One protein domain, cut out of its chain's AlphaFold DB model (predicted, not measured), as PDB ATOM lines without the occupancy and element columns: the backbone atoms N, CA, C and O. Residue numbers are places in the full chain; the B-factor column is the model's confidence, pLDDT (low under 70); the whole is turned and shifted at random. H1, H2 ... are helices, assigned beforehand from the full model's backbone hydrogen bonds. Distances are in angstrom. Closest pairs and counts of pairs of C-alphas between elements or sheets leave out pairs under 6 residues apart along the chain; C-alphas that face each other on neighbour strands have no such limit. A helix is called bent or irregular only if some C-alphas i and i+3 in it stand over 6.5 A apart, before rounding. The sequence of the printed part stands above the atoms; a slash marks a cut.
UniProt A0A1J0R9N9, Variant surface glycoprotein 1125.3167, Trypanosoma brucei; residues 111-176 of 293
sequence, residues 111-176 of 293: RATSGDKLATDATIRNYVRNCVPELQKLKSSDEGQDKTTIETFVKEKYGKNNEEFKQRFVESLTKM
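AT A GLANCE: This is residues 111 to 176 of the 293 residues of the protein "Variant surface glycoprotein 1125.3167" of Trypanosoma brucei (UniProt A0A1J0R9N9). One long helix, H3, makes the core, with the short H1 alongside it and H2 crossing it, while H4 extends the length beyond the last residues of H3. A long loop, residues 132 to 143, leads from H2 back to the start of H3. The printed part has 66 residues with four named helices, in the order H1, H2, H3, H4, and no named strand; the class is all helix. It is compact, with a radius of gyration of the C-alphas of 12.5 A, yet only just elongated, spanning 38 by 19 by 16 A.

HOW THE PARTS SIT: H1, residues 115 to 120, touches H3, residues 144 to 158, at a shallow tilt of 29 degrees, opposite ways; their closest C-alphas, Gly 115 and Lys 155, are 4.2 A apart. H2, residues 122 to 131, only just touches H1, with 3 pairs of C-alphas within 8 A, and only at the corner; the closest C-alphas are those of Ala 119 and Arg 125, 6.4 A apart. H2 touches H3 about perpendicular, at 83 degrees, closest at the C-alphas of Arg 125 and Ile 150, 6.2 A. H3 is the hub. H4, residues 162 to 174, only just touches H3, with 3 pairs within 8 A, only at the corner, through residue 158 of H3 and residues 164 to 168 of H4; the C-alphas of Tyr 158 and Phe 165 come closest, 5.7 A. H2 and H4 are apart. Each O i to N i+4 pair is within hydrogen-bond range in H2 and H3, against 1 of 2 in H1 and 5 of 9 in H4.

IN THESE COORDINATES: H1 begins at C-alpha 115 (15.612, 2.689, -10.385) and is 8.7 A long. H2 measures 14.1 A and H3 21.5 A, from C-alpha 144 (8.296, -3.049, -27.155). H4 measures 16.8 A, ends at C-alpha 174 (18.414, 3.132, 9.499), and is only just irregular: C-alphas 168 and 171 are 6.54 A apart.

THE WHOLE: The C-alphas farthest apart, those of Gly 144 and Lys 175, are 39.6 A apart. The printed part has no cut; H2 to H3 is a long link. The mean pLDDT of the printed part is 91.5, and no printed residue is under 70.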
ATOM      1  N   ARG A 111      23.853   1.872  -2.069       78.06
ATOM      2  CA  ARG A 111      23.894   3.338  -2.039       78.06
ATOM      3  C   ARG A 111      24.344   3.967  -3.344       78.06
ATOM      4  O   ARG A 111      24.230   5.178  -3.429       78.06
ATOM      5  N   ALA A 112      24.834   3.206  -4.316       82.12
ATOM      6  CA  ALA A 112      25.189   3.640  -5.668       82.12
ATOM      7  C   ALA A 112      24.178   3.164  -6.736       82.12
ATOM      8  O   ALA A 112      24.288   3.537  -7.904       82.12
ATOM      9  N   THR A 113      23.157   2.383  -6.353       89.00
ATOM     10  CA  THR A 113      22.133   1.881  -7.284       89.00
ATOM     11  C   THR A 113      21.014   2.898  -7.532       89.00
ATOM     12  O   THR A 113      20.900   3.900  -6.831       89.00
ATOM     13  N   SER A 114      20.175   2.675  -8.543       92.88
ATOM     14  CA  SER A 114      19.010   3.519  -8.835       92.88
ATOM     15  C   SER A 114      17.922   2.739  -9.566       92.88
ATOM     16  O   SER A 114      18.199   1.717 -10.189       92.88
ATOM     17  N   GLY A 115      16.687   3.238  -9.560       93.19
ATOM     18  CA  GLY A 115      15.612   2.689 -10.385       93.19
ATOM     19  C   GLY A 115      15.932   2.747 -11.880       93.19
ATOM     20  O   GLY A 115      15.601   1.809 -12.598       93.19
ATOM     21  N   ASP A 116      16.636   3.783 -12.354       94.81
ATOM     22  CA  ASP A 116      17.129   3.833 -13.737       94.81
ATOM     23  C   ASP A 116      18.095   2.680 -14.043       94.81
ATOM     24  O   ASP A 116      17.990   2.073 -15.106       94.81
ATOM     25  N   LYS A 117      18.991   2.337 -13.110       92.75
ATOM     26  CA  LYS A 117      19.932   1.224 -13.267       92.75
ATOM     27  C   LYS A 117      19.249  -0.141 -13.157       92.75
ATOM     28  O   LYS A 117      19.522  -1.030 -13.951       92.75
ATOM     29  N   LEU A 118      18.329  -0.301 -12.211       93.19
ATOM     30  CA  LEU A 118      17.563  -1.540 -12.053       93.19
ATOM     31  C   LEU A 118      16.651  -1.804 -13.258       93.19
ATOM     32  O   LEU A 118      16.458  -2.949 -13.648       93.19
ATOM     33  N   ALA A 119      16.108  -0.754 -13.878       94.94
ATOM     34  CA  ALA A 119      15.246  -0.878 -15.048       94.94
ATOM     35  C   ALA A 119      15.992  -1.406 -16.288       94.94
ATOM     36  O   ALA A 119      15.391  -2.089 -17.119       94.94
ATOM     37  N   THR A 120      17.293  -1.126 -16.427       94.06
ATOM     38  CA  THR A 120      18.083  -1.603 -17.576       94.06
ATOM     39  C   THR A 120      18.518  -3.062 -17.442       94.06
ATOM     40  O   THR A 120      18.816  -3.691 -18.462       94.06
ATOM     41  N   ASP A 121      18.453  -3.641 -16.245       93.25
ATOM     42  CA  ASP A 121      18.775  -5.044 -15.997       93.25
ATOM     43  C   ASP A 121      17.646  -5.980 -16.482       93.25
ATOM     44  O   ASP A 121      16.500  -5.909 -16.034       93.25
ATOM     45  N   ALA A 122      17.970  -6.868 -17.428       93.62
ATOM     46  CA  ALA A 122      17.005  -7.803 -18.018       93.62
ATOM     47  C   ALA A 122      16.470  -8.828 -17.009       93.62
ATOM     48  O   ALA A 122      15.290  -9.187 -17.041       93.62
ATOM     49  N   THR A 123      17.314  -9.259 -16.076       92.62
ATOM     50  CA  THR A 123      16.948 -10.195 -15.015       92.62
ATOM     51  C   THR A 123      15.945  -9.542 -14.071       92.62
ATOM     52  O   THR A 123      14.890 -10.119 -13.797       92.62
ATOM     53  N   ILE A 124      16.210  -8.300 -13.652       92.00
ATOM     54  CA  ILE A 124      15.275  -7.522 -12.832       92.00
ATOM     55  C   ILE A 124      13.956  -7.311 -13.572       92.00
ATOM     56  O   ILE A 124      12.902  -7.565 -12.991       92.00
ATOM     57  N   ARG A 125      13.973  -6.920 -14.855       95.25
ATOM     58  CA  ARG A 125      12.729  -6.773 -15.634       95.25
ATOM     59  C   ARG A 125      11.922  -8.068 -15.687       95.25
ATOM     60  O   ARG A 125      10.707  -8.031 -15.492       95.25
ATOM     61  N   ASN A 126      12.570  -9.209 -15.914       94.56
ATOM     62  CA  ASN A 126      11.882 -10.496 -15.940       94.56
ATOM     63  C   ASN A 126      11.303 -10.870 -14.563       94.56
ATOM     64  O   ASN A 126      10.155 -11.307 -14.487       94.56
ATOM     65  N   TYR A 127      12.035 -10.645 -13.469       93.44
ATOM     66  CA  TYR A 127      11.506 -10.865 -12.119       93.44
ATOM     67  C   TYR A 127      10.320  -9.959 -11.808       93.44
ATOM     68  O   TYR A 127       9.280 -10.442 -11.373       93.44
ATOM     69  N   VAL A 128      10.432  -8.661 -12.093       94.12
ATOM     70  CA  VAL A 128       9.343  -7.693 -11.911       94.12
ATOM     71  C   VAL A 128       8.098  -8.142 -12.678       94.12
ATOM     72  O   VAL A 128       7.016  -8.204 -12.096       94.12
ATOM     73  N   ARG A 129       8.249  -8.521 -13.954       95.75
ATOM     74  CA  ARG A 129       7.149  -9.021 -14.791       95.75
ATOM     75  C   ARG A 129       6.455 -10.235 -14.170       95.75
ATOM     76  O   ARG A 129       5.231 -10.285 -14.149       95.75
ATOM     77  N   ASN A 130       7.223 -11.201 -13.667       92.12
ATOM     78  CA  ASN A 130       6.677 -12.462 -13.158       92.12
ATOM     79  C   ASN A 130       6.121 -12.353 -11.730       92.12
ATOM     80  O   ASN A 130       5.166 -13.049 -11.390       92.12
ATOM     81  N   CYS A 131       6.703 -11.501 -10.888       91.19
ATOM     82  CA  CYS A 131       6.381 -11.436  -9.462       91.19
ATOM     83  C   CYS A 131       5.359 -10.348  -9.112       91.19
ATOM     84  O   CYS A 131       4.724 -10.441  -8.063       91.19
ATOM     85  N   VAL A 132       5.182  -9.321  -9.952       91.19
ATOM     86  CA  VAL A 132       4.221  -8.236  -9.701       91.19
ATOM     87  C   VAL A 132       2.888  -8.553 -10.389       91.19
ATOM     88  O   VAL A 132       2.844  -8.560 -11.621       91.19
ATOM     89  N   PRO A 133       1.776  -8.742  -9.646       89.50
ATOM     90  CA  PRO A 133       0.488  -9.145 -10.224       89.50
ATOM     91  C   PRO A 133      -0.008  -8.245 -11.365       89.50
ATOM     92  O   PRO A 133      -0.573  -8.715 -12.348       89.50
ATOM     93  N   GLU A 134       0.249  -6.940 -11.267       90.81
ATOM     94  CA  GLU A 134      -0.157  -5.936 -12.258       90.81
ATOM     95  C   GLU A 134       0.559  -6.101 -13.612       90.81
ATOM     96  O   GLU A 134       0.035  -5.685 -14.652       90.81
ATOM     97  N   LEU A 135       1.742  -6.725 -13.600       92.56
ATOM     98  CA  LEU A 135       2.651  -6.867 -14.740       92.56
ATOM     99  C   LEU A 135       2.701  -8.296 -15.296       92.56
ATOM    100  O   LEU A 135       3.175  -8.489 -16.412       92.56
ATOM    101  N   GLN A 136       2.140  -9.282 -14.589       93.50
ATOM    102  CA  GLN A 136       2.098 -10.689 -15.025       93.50
ATOM    103  C   GLN A 136       1.381 -10.901 -16.363       93.50
ATOM    104  O   GLN A 136       1.639 -11.874 -17.066       93.50
ATOM    105  N   LYS A 137       0.487  -9.978 -16.737       93.62
ATOM    106  CA  LYS A 137      -0.211  -9.989 -18.031       93.62
ATOM    107  C   LYS A 137       0.672  -9.573 -19.216       93.62
ATOM    108  O   LYS A 137       0.252  -9.745 -20.359       93.62
ATOM    109  N   LEU A 138       1.845  -8.991 -18.958       94.62
ATOM    110  CA  LEU A 138       2.779  -8.566 -19.996       94.62
ATOM    111  C   LEU A 138       3.489  -9.784 -20.591       94.62
ATOM    112  O   LEU A 138       3.931 -10.694 -19.878       94.62
ATOM    113  N   LYS A 139       3.591  -9.802 -21.918       93.00
ATOM    114  CA  LYS A 139       4.075 -10.957 -22.679       93.00
ATOM    115  C   LYS A 139       5.595 -11.005 -22.735       93.00
ATOM    116  O   LYS A 139       6.153 -12.096 -22.711       93.00
ATOM    117  N   SER A 140       6.249  -9.847 -22.796       94.19
ATOM    118  CA  SER A 140       7.708  -9.740 -22.889       94.19
ATOM    119  C   SER A 140       8.282  -8.871 -21.772       94.19
ATOM    120  O   SER A 140       7.676  -7.884 -21.368       94.19
ATOM    121  N   SER A 141       9.462  -9.227 -21.260       93.75
ATOM    122  CA  SER A 141      10.253  -8.371 -20.362       93.75
ATOM    123  C   SER A 141      11.228  -7.457 -21.100       93.75
ATOM    124  O   SER A 141      11.800  -6.554 -20.490       93.75
ATOM    125  N   ASP A 142      11.434  -7.683 -22.399       94.06
ATOM    126  CA  ASP A 142      12.619  -7.182 -23.102       94.06
ATOM    127  C   ASP A 142      12.316  -6.458 -24.413       94.06
ATOM    128  O   ASP A 142      13.214  -5.860 -25.009       94.06
ATOM    129  N   GLU A 143      11.050  -6.418 -24.827       92.56
ATOM    130  CA  GLU A 143      10.654  -5.846 -26.108       92.56
ATOM    131  C   GLU A 143       9.447  -4.911 -26.003       92.56
ATOM    132  O   GLU A 143       8.533  -5.098 -25.194       92.56
ATOM    133  N   GLY A 144       9.443  -3.909 -26.885       94.69
ATOM    134  CA  GLY A 144       8.296  -3.049 -27.155       94.69
ATOM    135  C   GLY A 144       7.734  -2.319 -25.933       94.69
ATOM    136  O   GLY A 144       8.454  -1.895 -25.029       94.69
ATOM    137  N   GLN A 145       6.411  -2.150 -25.941       96.25
ATOM    138  CA  GLN A 145       5.674  -1.412 -24.914       96.25
ATOM    139  C   GLN A 145       5.709  -2.108 -23.545       96.25
ATOM    140  O   GLN A 145       5.685  -1.431 -22.514       96.25
ATOM    141  N   ASP A 146       5.785  -3.441 -23.524       96.56
ATOM    142  CA  ASP A 146       5.823  -4.220 -22.285       96.56
ATOM    143  C   ASP A 146       7.107  -3.916 -21.502       96.56
ATOM    144  O   ASP A 146       7.036  -3.575 -20.320       96.56
ATOM    145  N   LYS A 147       8.266  -3.916 -22.181       97.19
ATOM    146  CA  LYS A 147       9.542  -3.496 -21.583       97.19
ATOM    147  C   LYS A 147       9.454  -2.083 -21.014       97.19
ATOM    148  O   LYS A 147       9.765  -1.888 -19.844       97.19
ATOM    149  N   THR A 148       8.976  -1.115 -21.796       97.25
ATOM    150  CA  THR A 148       8.842   0.283 -21.346       97.25
ATOM    151  C   THR A 148       7.936   0.409 -20.118       97.25
ATOM    152  O   THR A 148       8.214   1.194 -19.210       97.25
ATOM    153  N   THR A 149       6.865  -0.388 -20.055       97.44
ATOM    154  CA  THR A 149       5.945  -0.423 -18.908       97.44
ATOM    155  C   THR A 149       6.652  -0.940 -17.654       97.44
ATOM    156  O   THR A 149       6.544  -0.327 -16.593       97.44
ATOM    157  N   ILE A 150       7.425  -2.023 -17.775       97.25
ATOM    158  CA  ILE A 150       8.203  -2.592 -16.666       97.25
ATOM    159  C   ILE A 150       9.290  -1.613 -16.210       97.25
ATOM    160  O   ILE A 150       9.432  -1.369 -15.015       97.25
ATOM    161  N   GLU A 151      10.028  -1.008 -17.141       97.31
ATOM    162  CA  GLU A 151      11.066  -0.021 -16.826       97.31
ATOM    163  C   GLU A 151      10.493   1.189 -16.084       97.31
ATOM    164  O   GLU A 151      11.078   1.650 -15.105       97.31
ATOM    165  N   THR A 152       9.332   1.680 -16.521       97.12
ATOM    166  CA  THR A 152       8.633   2.791 -15.862       97.12
ATOM    167  C   THR A 152       8.229   2.405 -14.446       97.12
ATOM    168  O   THR A 152       8.541   3.131 -13.504       97.12
ATOM    169  N   PHE A 153       7.632   1.223 -14.277       96.12
ATOM    170  CA  PHE A 153       7.270   0.706 -12.962       96.12
ATOM    171  C   PHE A 153       8.487   0.621 -12.031       96.12
ATOM    172  O   PHE A 153       8.425   1.077 -10.888       96.12
ATOM    173  N   VAL A 154       9.614   0.084 -12.510       95.44
ATOM    174  CA  VAL A 154      10.841  -0.021 -11.708       95.44
ATOM    175  C   VAL A 154      11.331   1.366 -11.287       95.44
ATOM    176  O   VAL A 154      11.576   1.594 -10.104       95.44
ATOM    177  N   LYS A 155      11.406   2.330 -12.205       95.12
ATOM    178  CA  LYS A 155      11.852   3.696 -11.883       95.12
ATOM    179  C   LYS A 155      10.943   4.372 -10.858       95.12
ATOM    180  O   LYS A 155      11.429   4.969  -9.899       95.12
ATOM    181  N   GLU A 156       9.631   4.244 -11.025       92.38
ATOM    182  CA  GLU A 156       8.649   4.855 -10.130       92.38
ATOM    183  C   GLU A 156       8.659   4.238  -8.734       92.38
ATOM    184  O   GLU A 156       8.567   4.971  -7.747       92.38
ATOM    185  N   LYS A 157       8.782   2.910  -8.621       91.94
ATOM    186  CA  LYS A 157       8.771   2.217  -7.324       91.94
ATOM    187  C   LYS A 157      10.105   2.324  -6.600       91.94
ATOM    188  O   LYS A 157      10.121   2.610  -5.402       91.94
ATOM    189  N   TYR A 158      11.213   2.171  -7.319       89.31
ATOM    190  CA  TYR A 158      12.541   2.109  -6.714       89.31
ATOM    191  C   TYR A 158      13.214   3.483  -6.561       89.31
ATOM    192  O   TYR A 158      14.185   3.598  -5.825       89.31
ATOM    193  N   GLY A 159      12.652   4.543  -7.149       92.62
ATOM    194  CA  GLY A 159      13.246   5.882  -7.144       92.62
ATOM    195  C   GLY A 159      14.164   6.040  -8.347       92.62
ATOM    196  O   GLY A 159      15.033   5.205  -8.584       92.62
ATOM    197  N   LYS A 160      13.946   7.080  -9.148       92.75
ATOM    198  CA  LYS A 160      14.519   7.174 -10.493       92.75
ATOM    199  C   LYS A 160      16.045   7.225 -10.450       92.75
ATOM    200  O   LYS A 160      16.719   6.478 -11.154       92.75
ATOM    201  N   ASN A 161      16.576   8.077  -9.581       93.62
ATOM    202  CA  ASN A 161      18.005   8.277  -9.387       93.62
ATOM    203  C   ASN A 161      18.490   7.672  -8.061       93.62
ATOM    204  O   ASN A 161      17.724   7.135  -7.262       93.62
ATOM    205  N   ASN A 162      19.800   7.758  -7.864       92.25
ATOM    206  CA  ASN A 162      20.478   7.187  -6.718       92.25
ATOM    207  C   ASN A 162      20.017   7.762  -5.370       92.25
ATOM    208  O   ASN A 162      19.801   7.009  -4.424       92.25
ATOM    209  N   GLU A 163      19.809   9.076  -5.300       92.12
ATOM    210  CA  GLU A 163      19.396   9.742  -4.066       92.12
ATOM    211  C   GLU A 163      17.967   9.339  -3.678       92.12
ATOM    212  O   GLU A 163      17.709   8.993  -2.527       92.12
ATOM    213  N   GLU A 164      17.049   9.277  -4.647       91.44
ATOM    214  CA  GLU A 164      15.686   8.789  -4.413       91.44
ATOM    215  C   GLU A 164      15.667   7.333  -3.927       91.44
ATOM    216  O   GLU A 164      14.930   7.008  -2.993       91.44
ATOM    217  N   PHE A 165      16.484   6.462  -4.528       91.62
ATOM    218  CA  PHE A 165      16.614   5.072  -4.085       91.62
ATOM    219  C   PHE A 165      17.161   4.999  -2.654       91.62
ATOM    220  O   PHE A 165      16.574   4.352  -1.779       91.62
ATOM    221  N   LYS A 166      18.265   5.702  -2.389       89.12
ATOM    222  CA  LYS A 166      18.929   5.743  -1.084       89.12
ATOM    223  C   LYS A 166      17.984   6.218   0.014       89.12
ATOM    224  O   LYS A 166      17.880   5.550   1.040       89.12
ATOM    225  N   GLN A 167      17.248   7.303  -0.208       87.44
ATOM    226  CA  GLN A 167      16.283   7.820   0.764       87.44
ATOM    227  C   GLN A 167      15.143   6.830   1.038       87.44
ATOM    228  O   GLN A 167      14.746   6.633   2.188       87.44
ATOM    229  N   ARG A 168      14.617   6.177  -0.008       87.12
ATOM    230  CA  ARG A 168      13.484   5.246   0.118       87.12
ATOM    231  C   ARG A 168      13.848   3.932   0.788       87.12
ATOM    232  O   ARG A 168      13.050   3.432   1.577       87.12
ATOM    233  N   PHE A 169      15.010   3.368   0.474       85.12
ATOM    234  CA  PHE A 169      15.355   2.003   0.879       85.12
ATOM    235  C   PHE A 169      16.512   1.948   1.864       85.12
ATOM    236  O   PHE A 169      16.437   1.204   2.828       85.12
ATOM    237  N   VAL A 170      17.573   2.731   1.679       84.25
ATOM    238  CA  VAL A 170      18.753   2.631   2.550       84.25
ATOM    239  C   VAL A 170      18.548   3.421   3.845       84.25
ATOM    240  O   VAL A 170      18.735   2.895   4.937       84.25
ATOM    241  N   GLU A 171      18.125   4.678   3.749       84.00
ATOM    242  CA  GLU A 171      17.914   5.546   4.916       84.00
ATOM    243  C   GLU A 171      16.627   5.221   5.677       84.00
ATOM    244  O   GLU A 171      16.502   5.525   6.862       84.00
ATOM    245  N   SER A 172      15.651   4.585   5.033       82.25
ATOM    246  CA  SER A 172      14.470   4.093   5.744       82.25
ATOM    247  C   SER A 172      14.823   2.932   6.677       82.25
ATOM    248  O   SER A 172      14.285   2.855   7.784       82.25
ATOM    249  N   LEU A 173      15.780   2.083   6.287       79.25
ATOM    250  CA  LEU A 173      16.267   0.980   7.112       79.25
ATOM    251  C   LEU A 173      17.007   1.466   8.361       79.25
ATOM    252  O   LEU A 173      16.872   0.847   9.413       79.25
ATOM    253  N   THR A 174      17.720   2.598   8.309       75.88
ATOM    254  CA  THR A 174      18.414   3.132   9.499       75.88
ATOM    255  C   THR A 174      17.450   3.600  10.590       75.88
ATOM    256  O   THR A 174      17.820   3.654  11.759       75.88
ATOM    257  N   LYS A 175      16.191   3.883  10.237       79.12
ATOM    258  CA  LYS A 175      15.121   4.221  11.189       79.12
ATOM    259  C   LYS A 175      14.447   2.981  11.781       79.12
ATOM    260  O   LYS A 175      13.623   3.104  12.689       79.12
ATOM    261  N   MET A 176      14.749   1.794  11.263       81.62
ATOM    262  CA  MET A 176      14.148   0.556  11.728       81.62
ATOM    263  C   MET A 176      14.747   0.139  13.070       81.62
ATOM    264  O   MET A 176      15.963   0.158  13.268       81.62
TER     265      MET A 176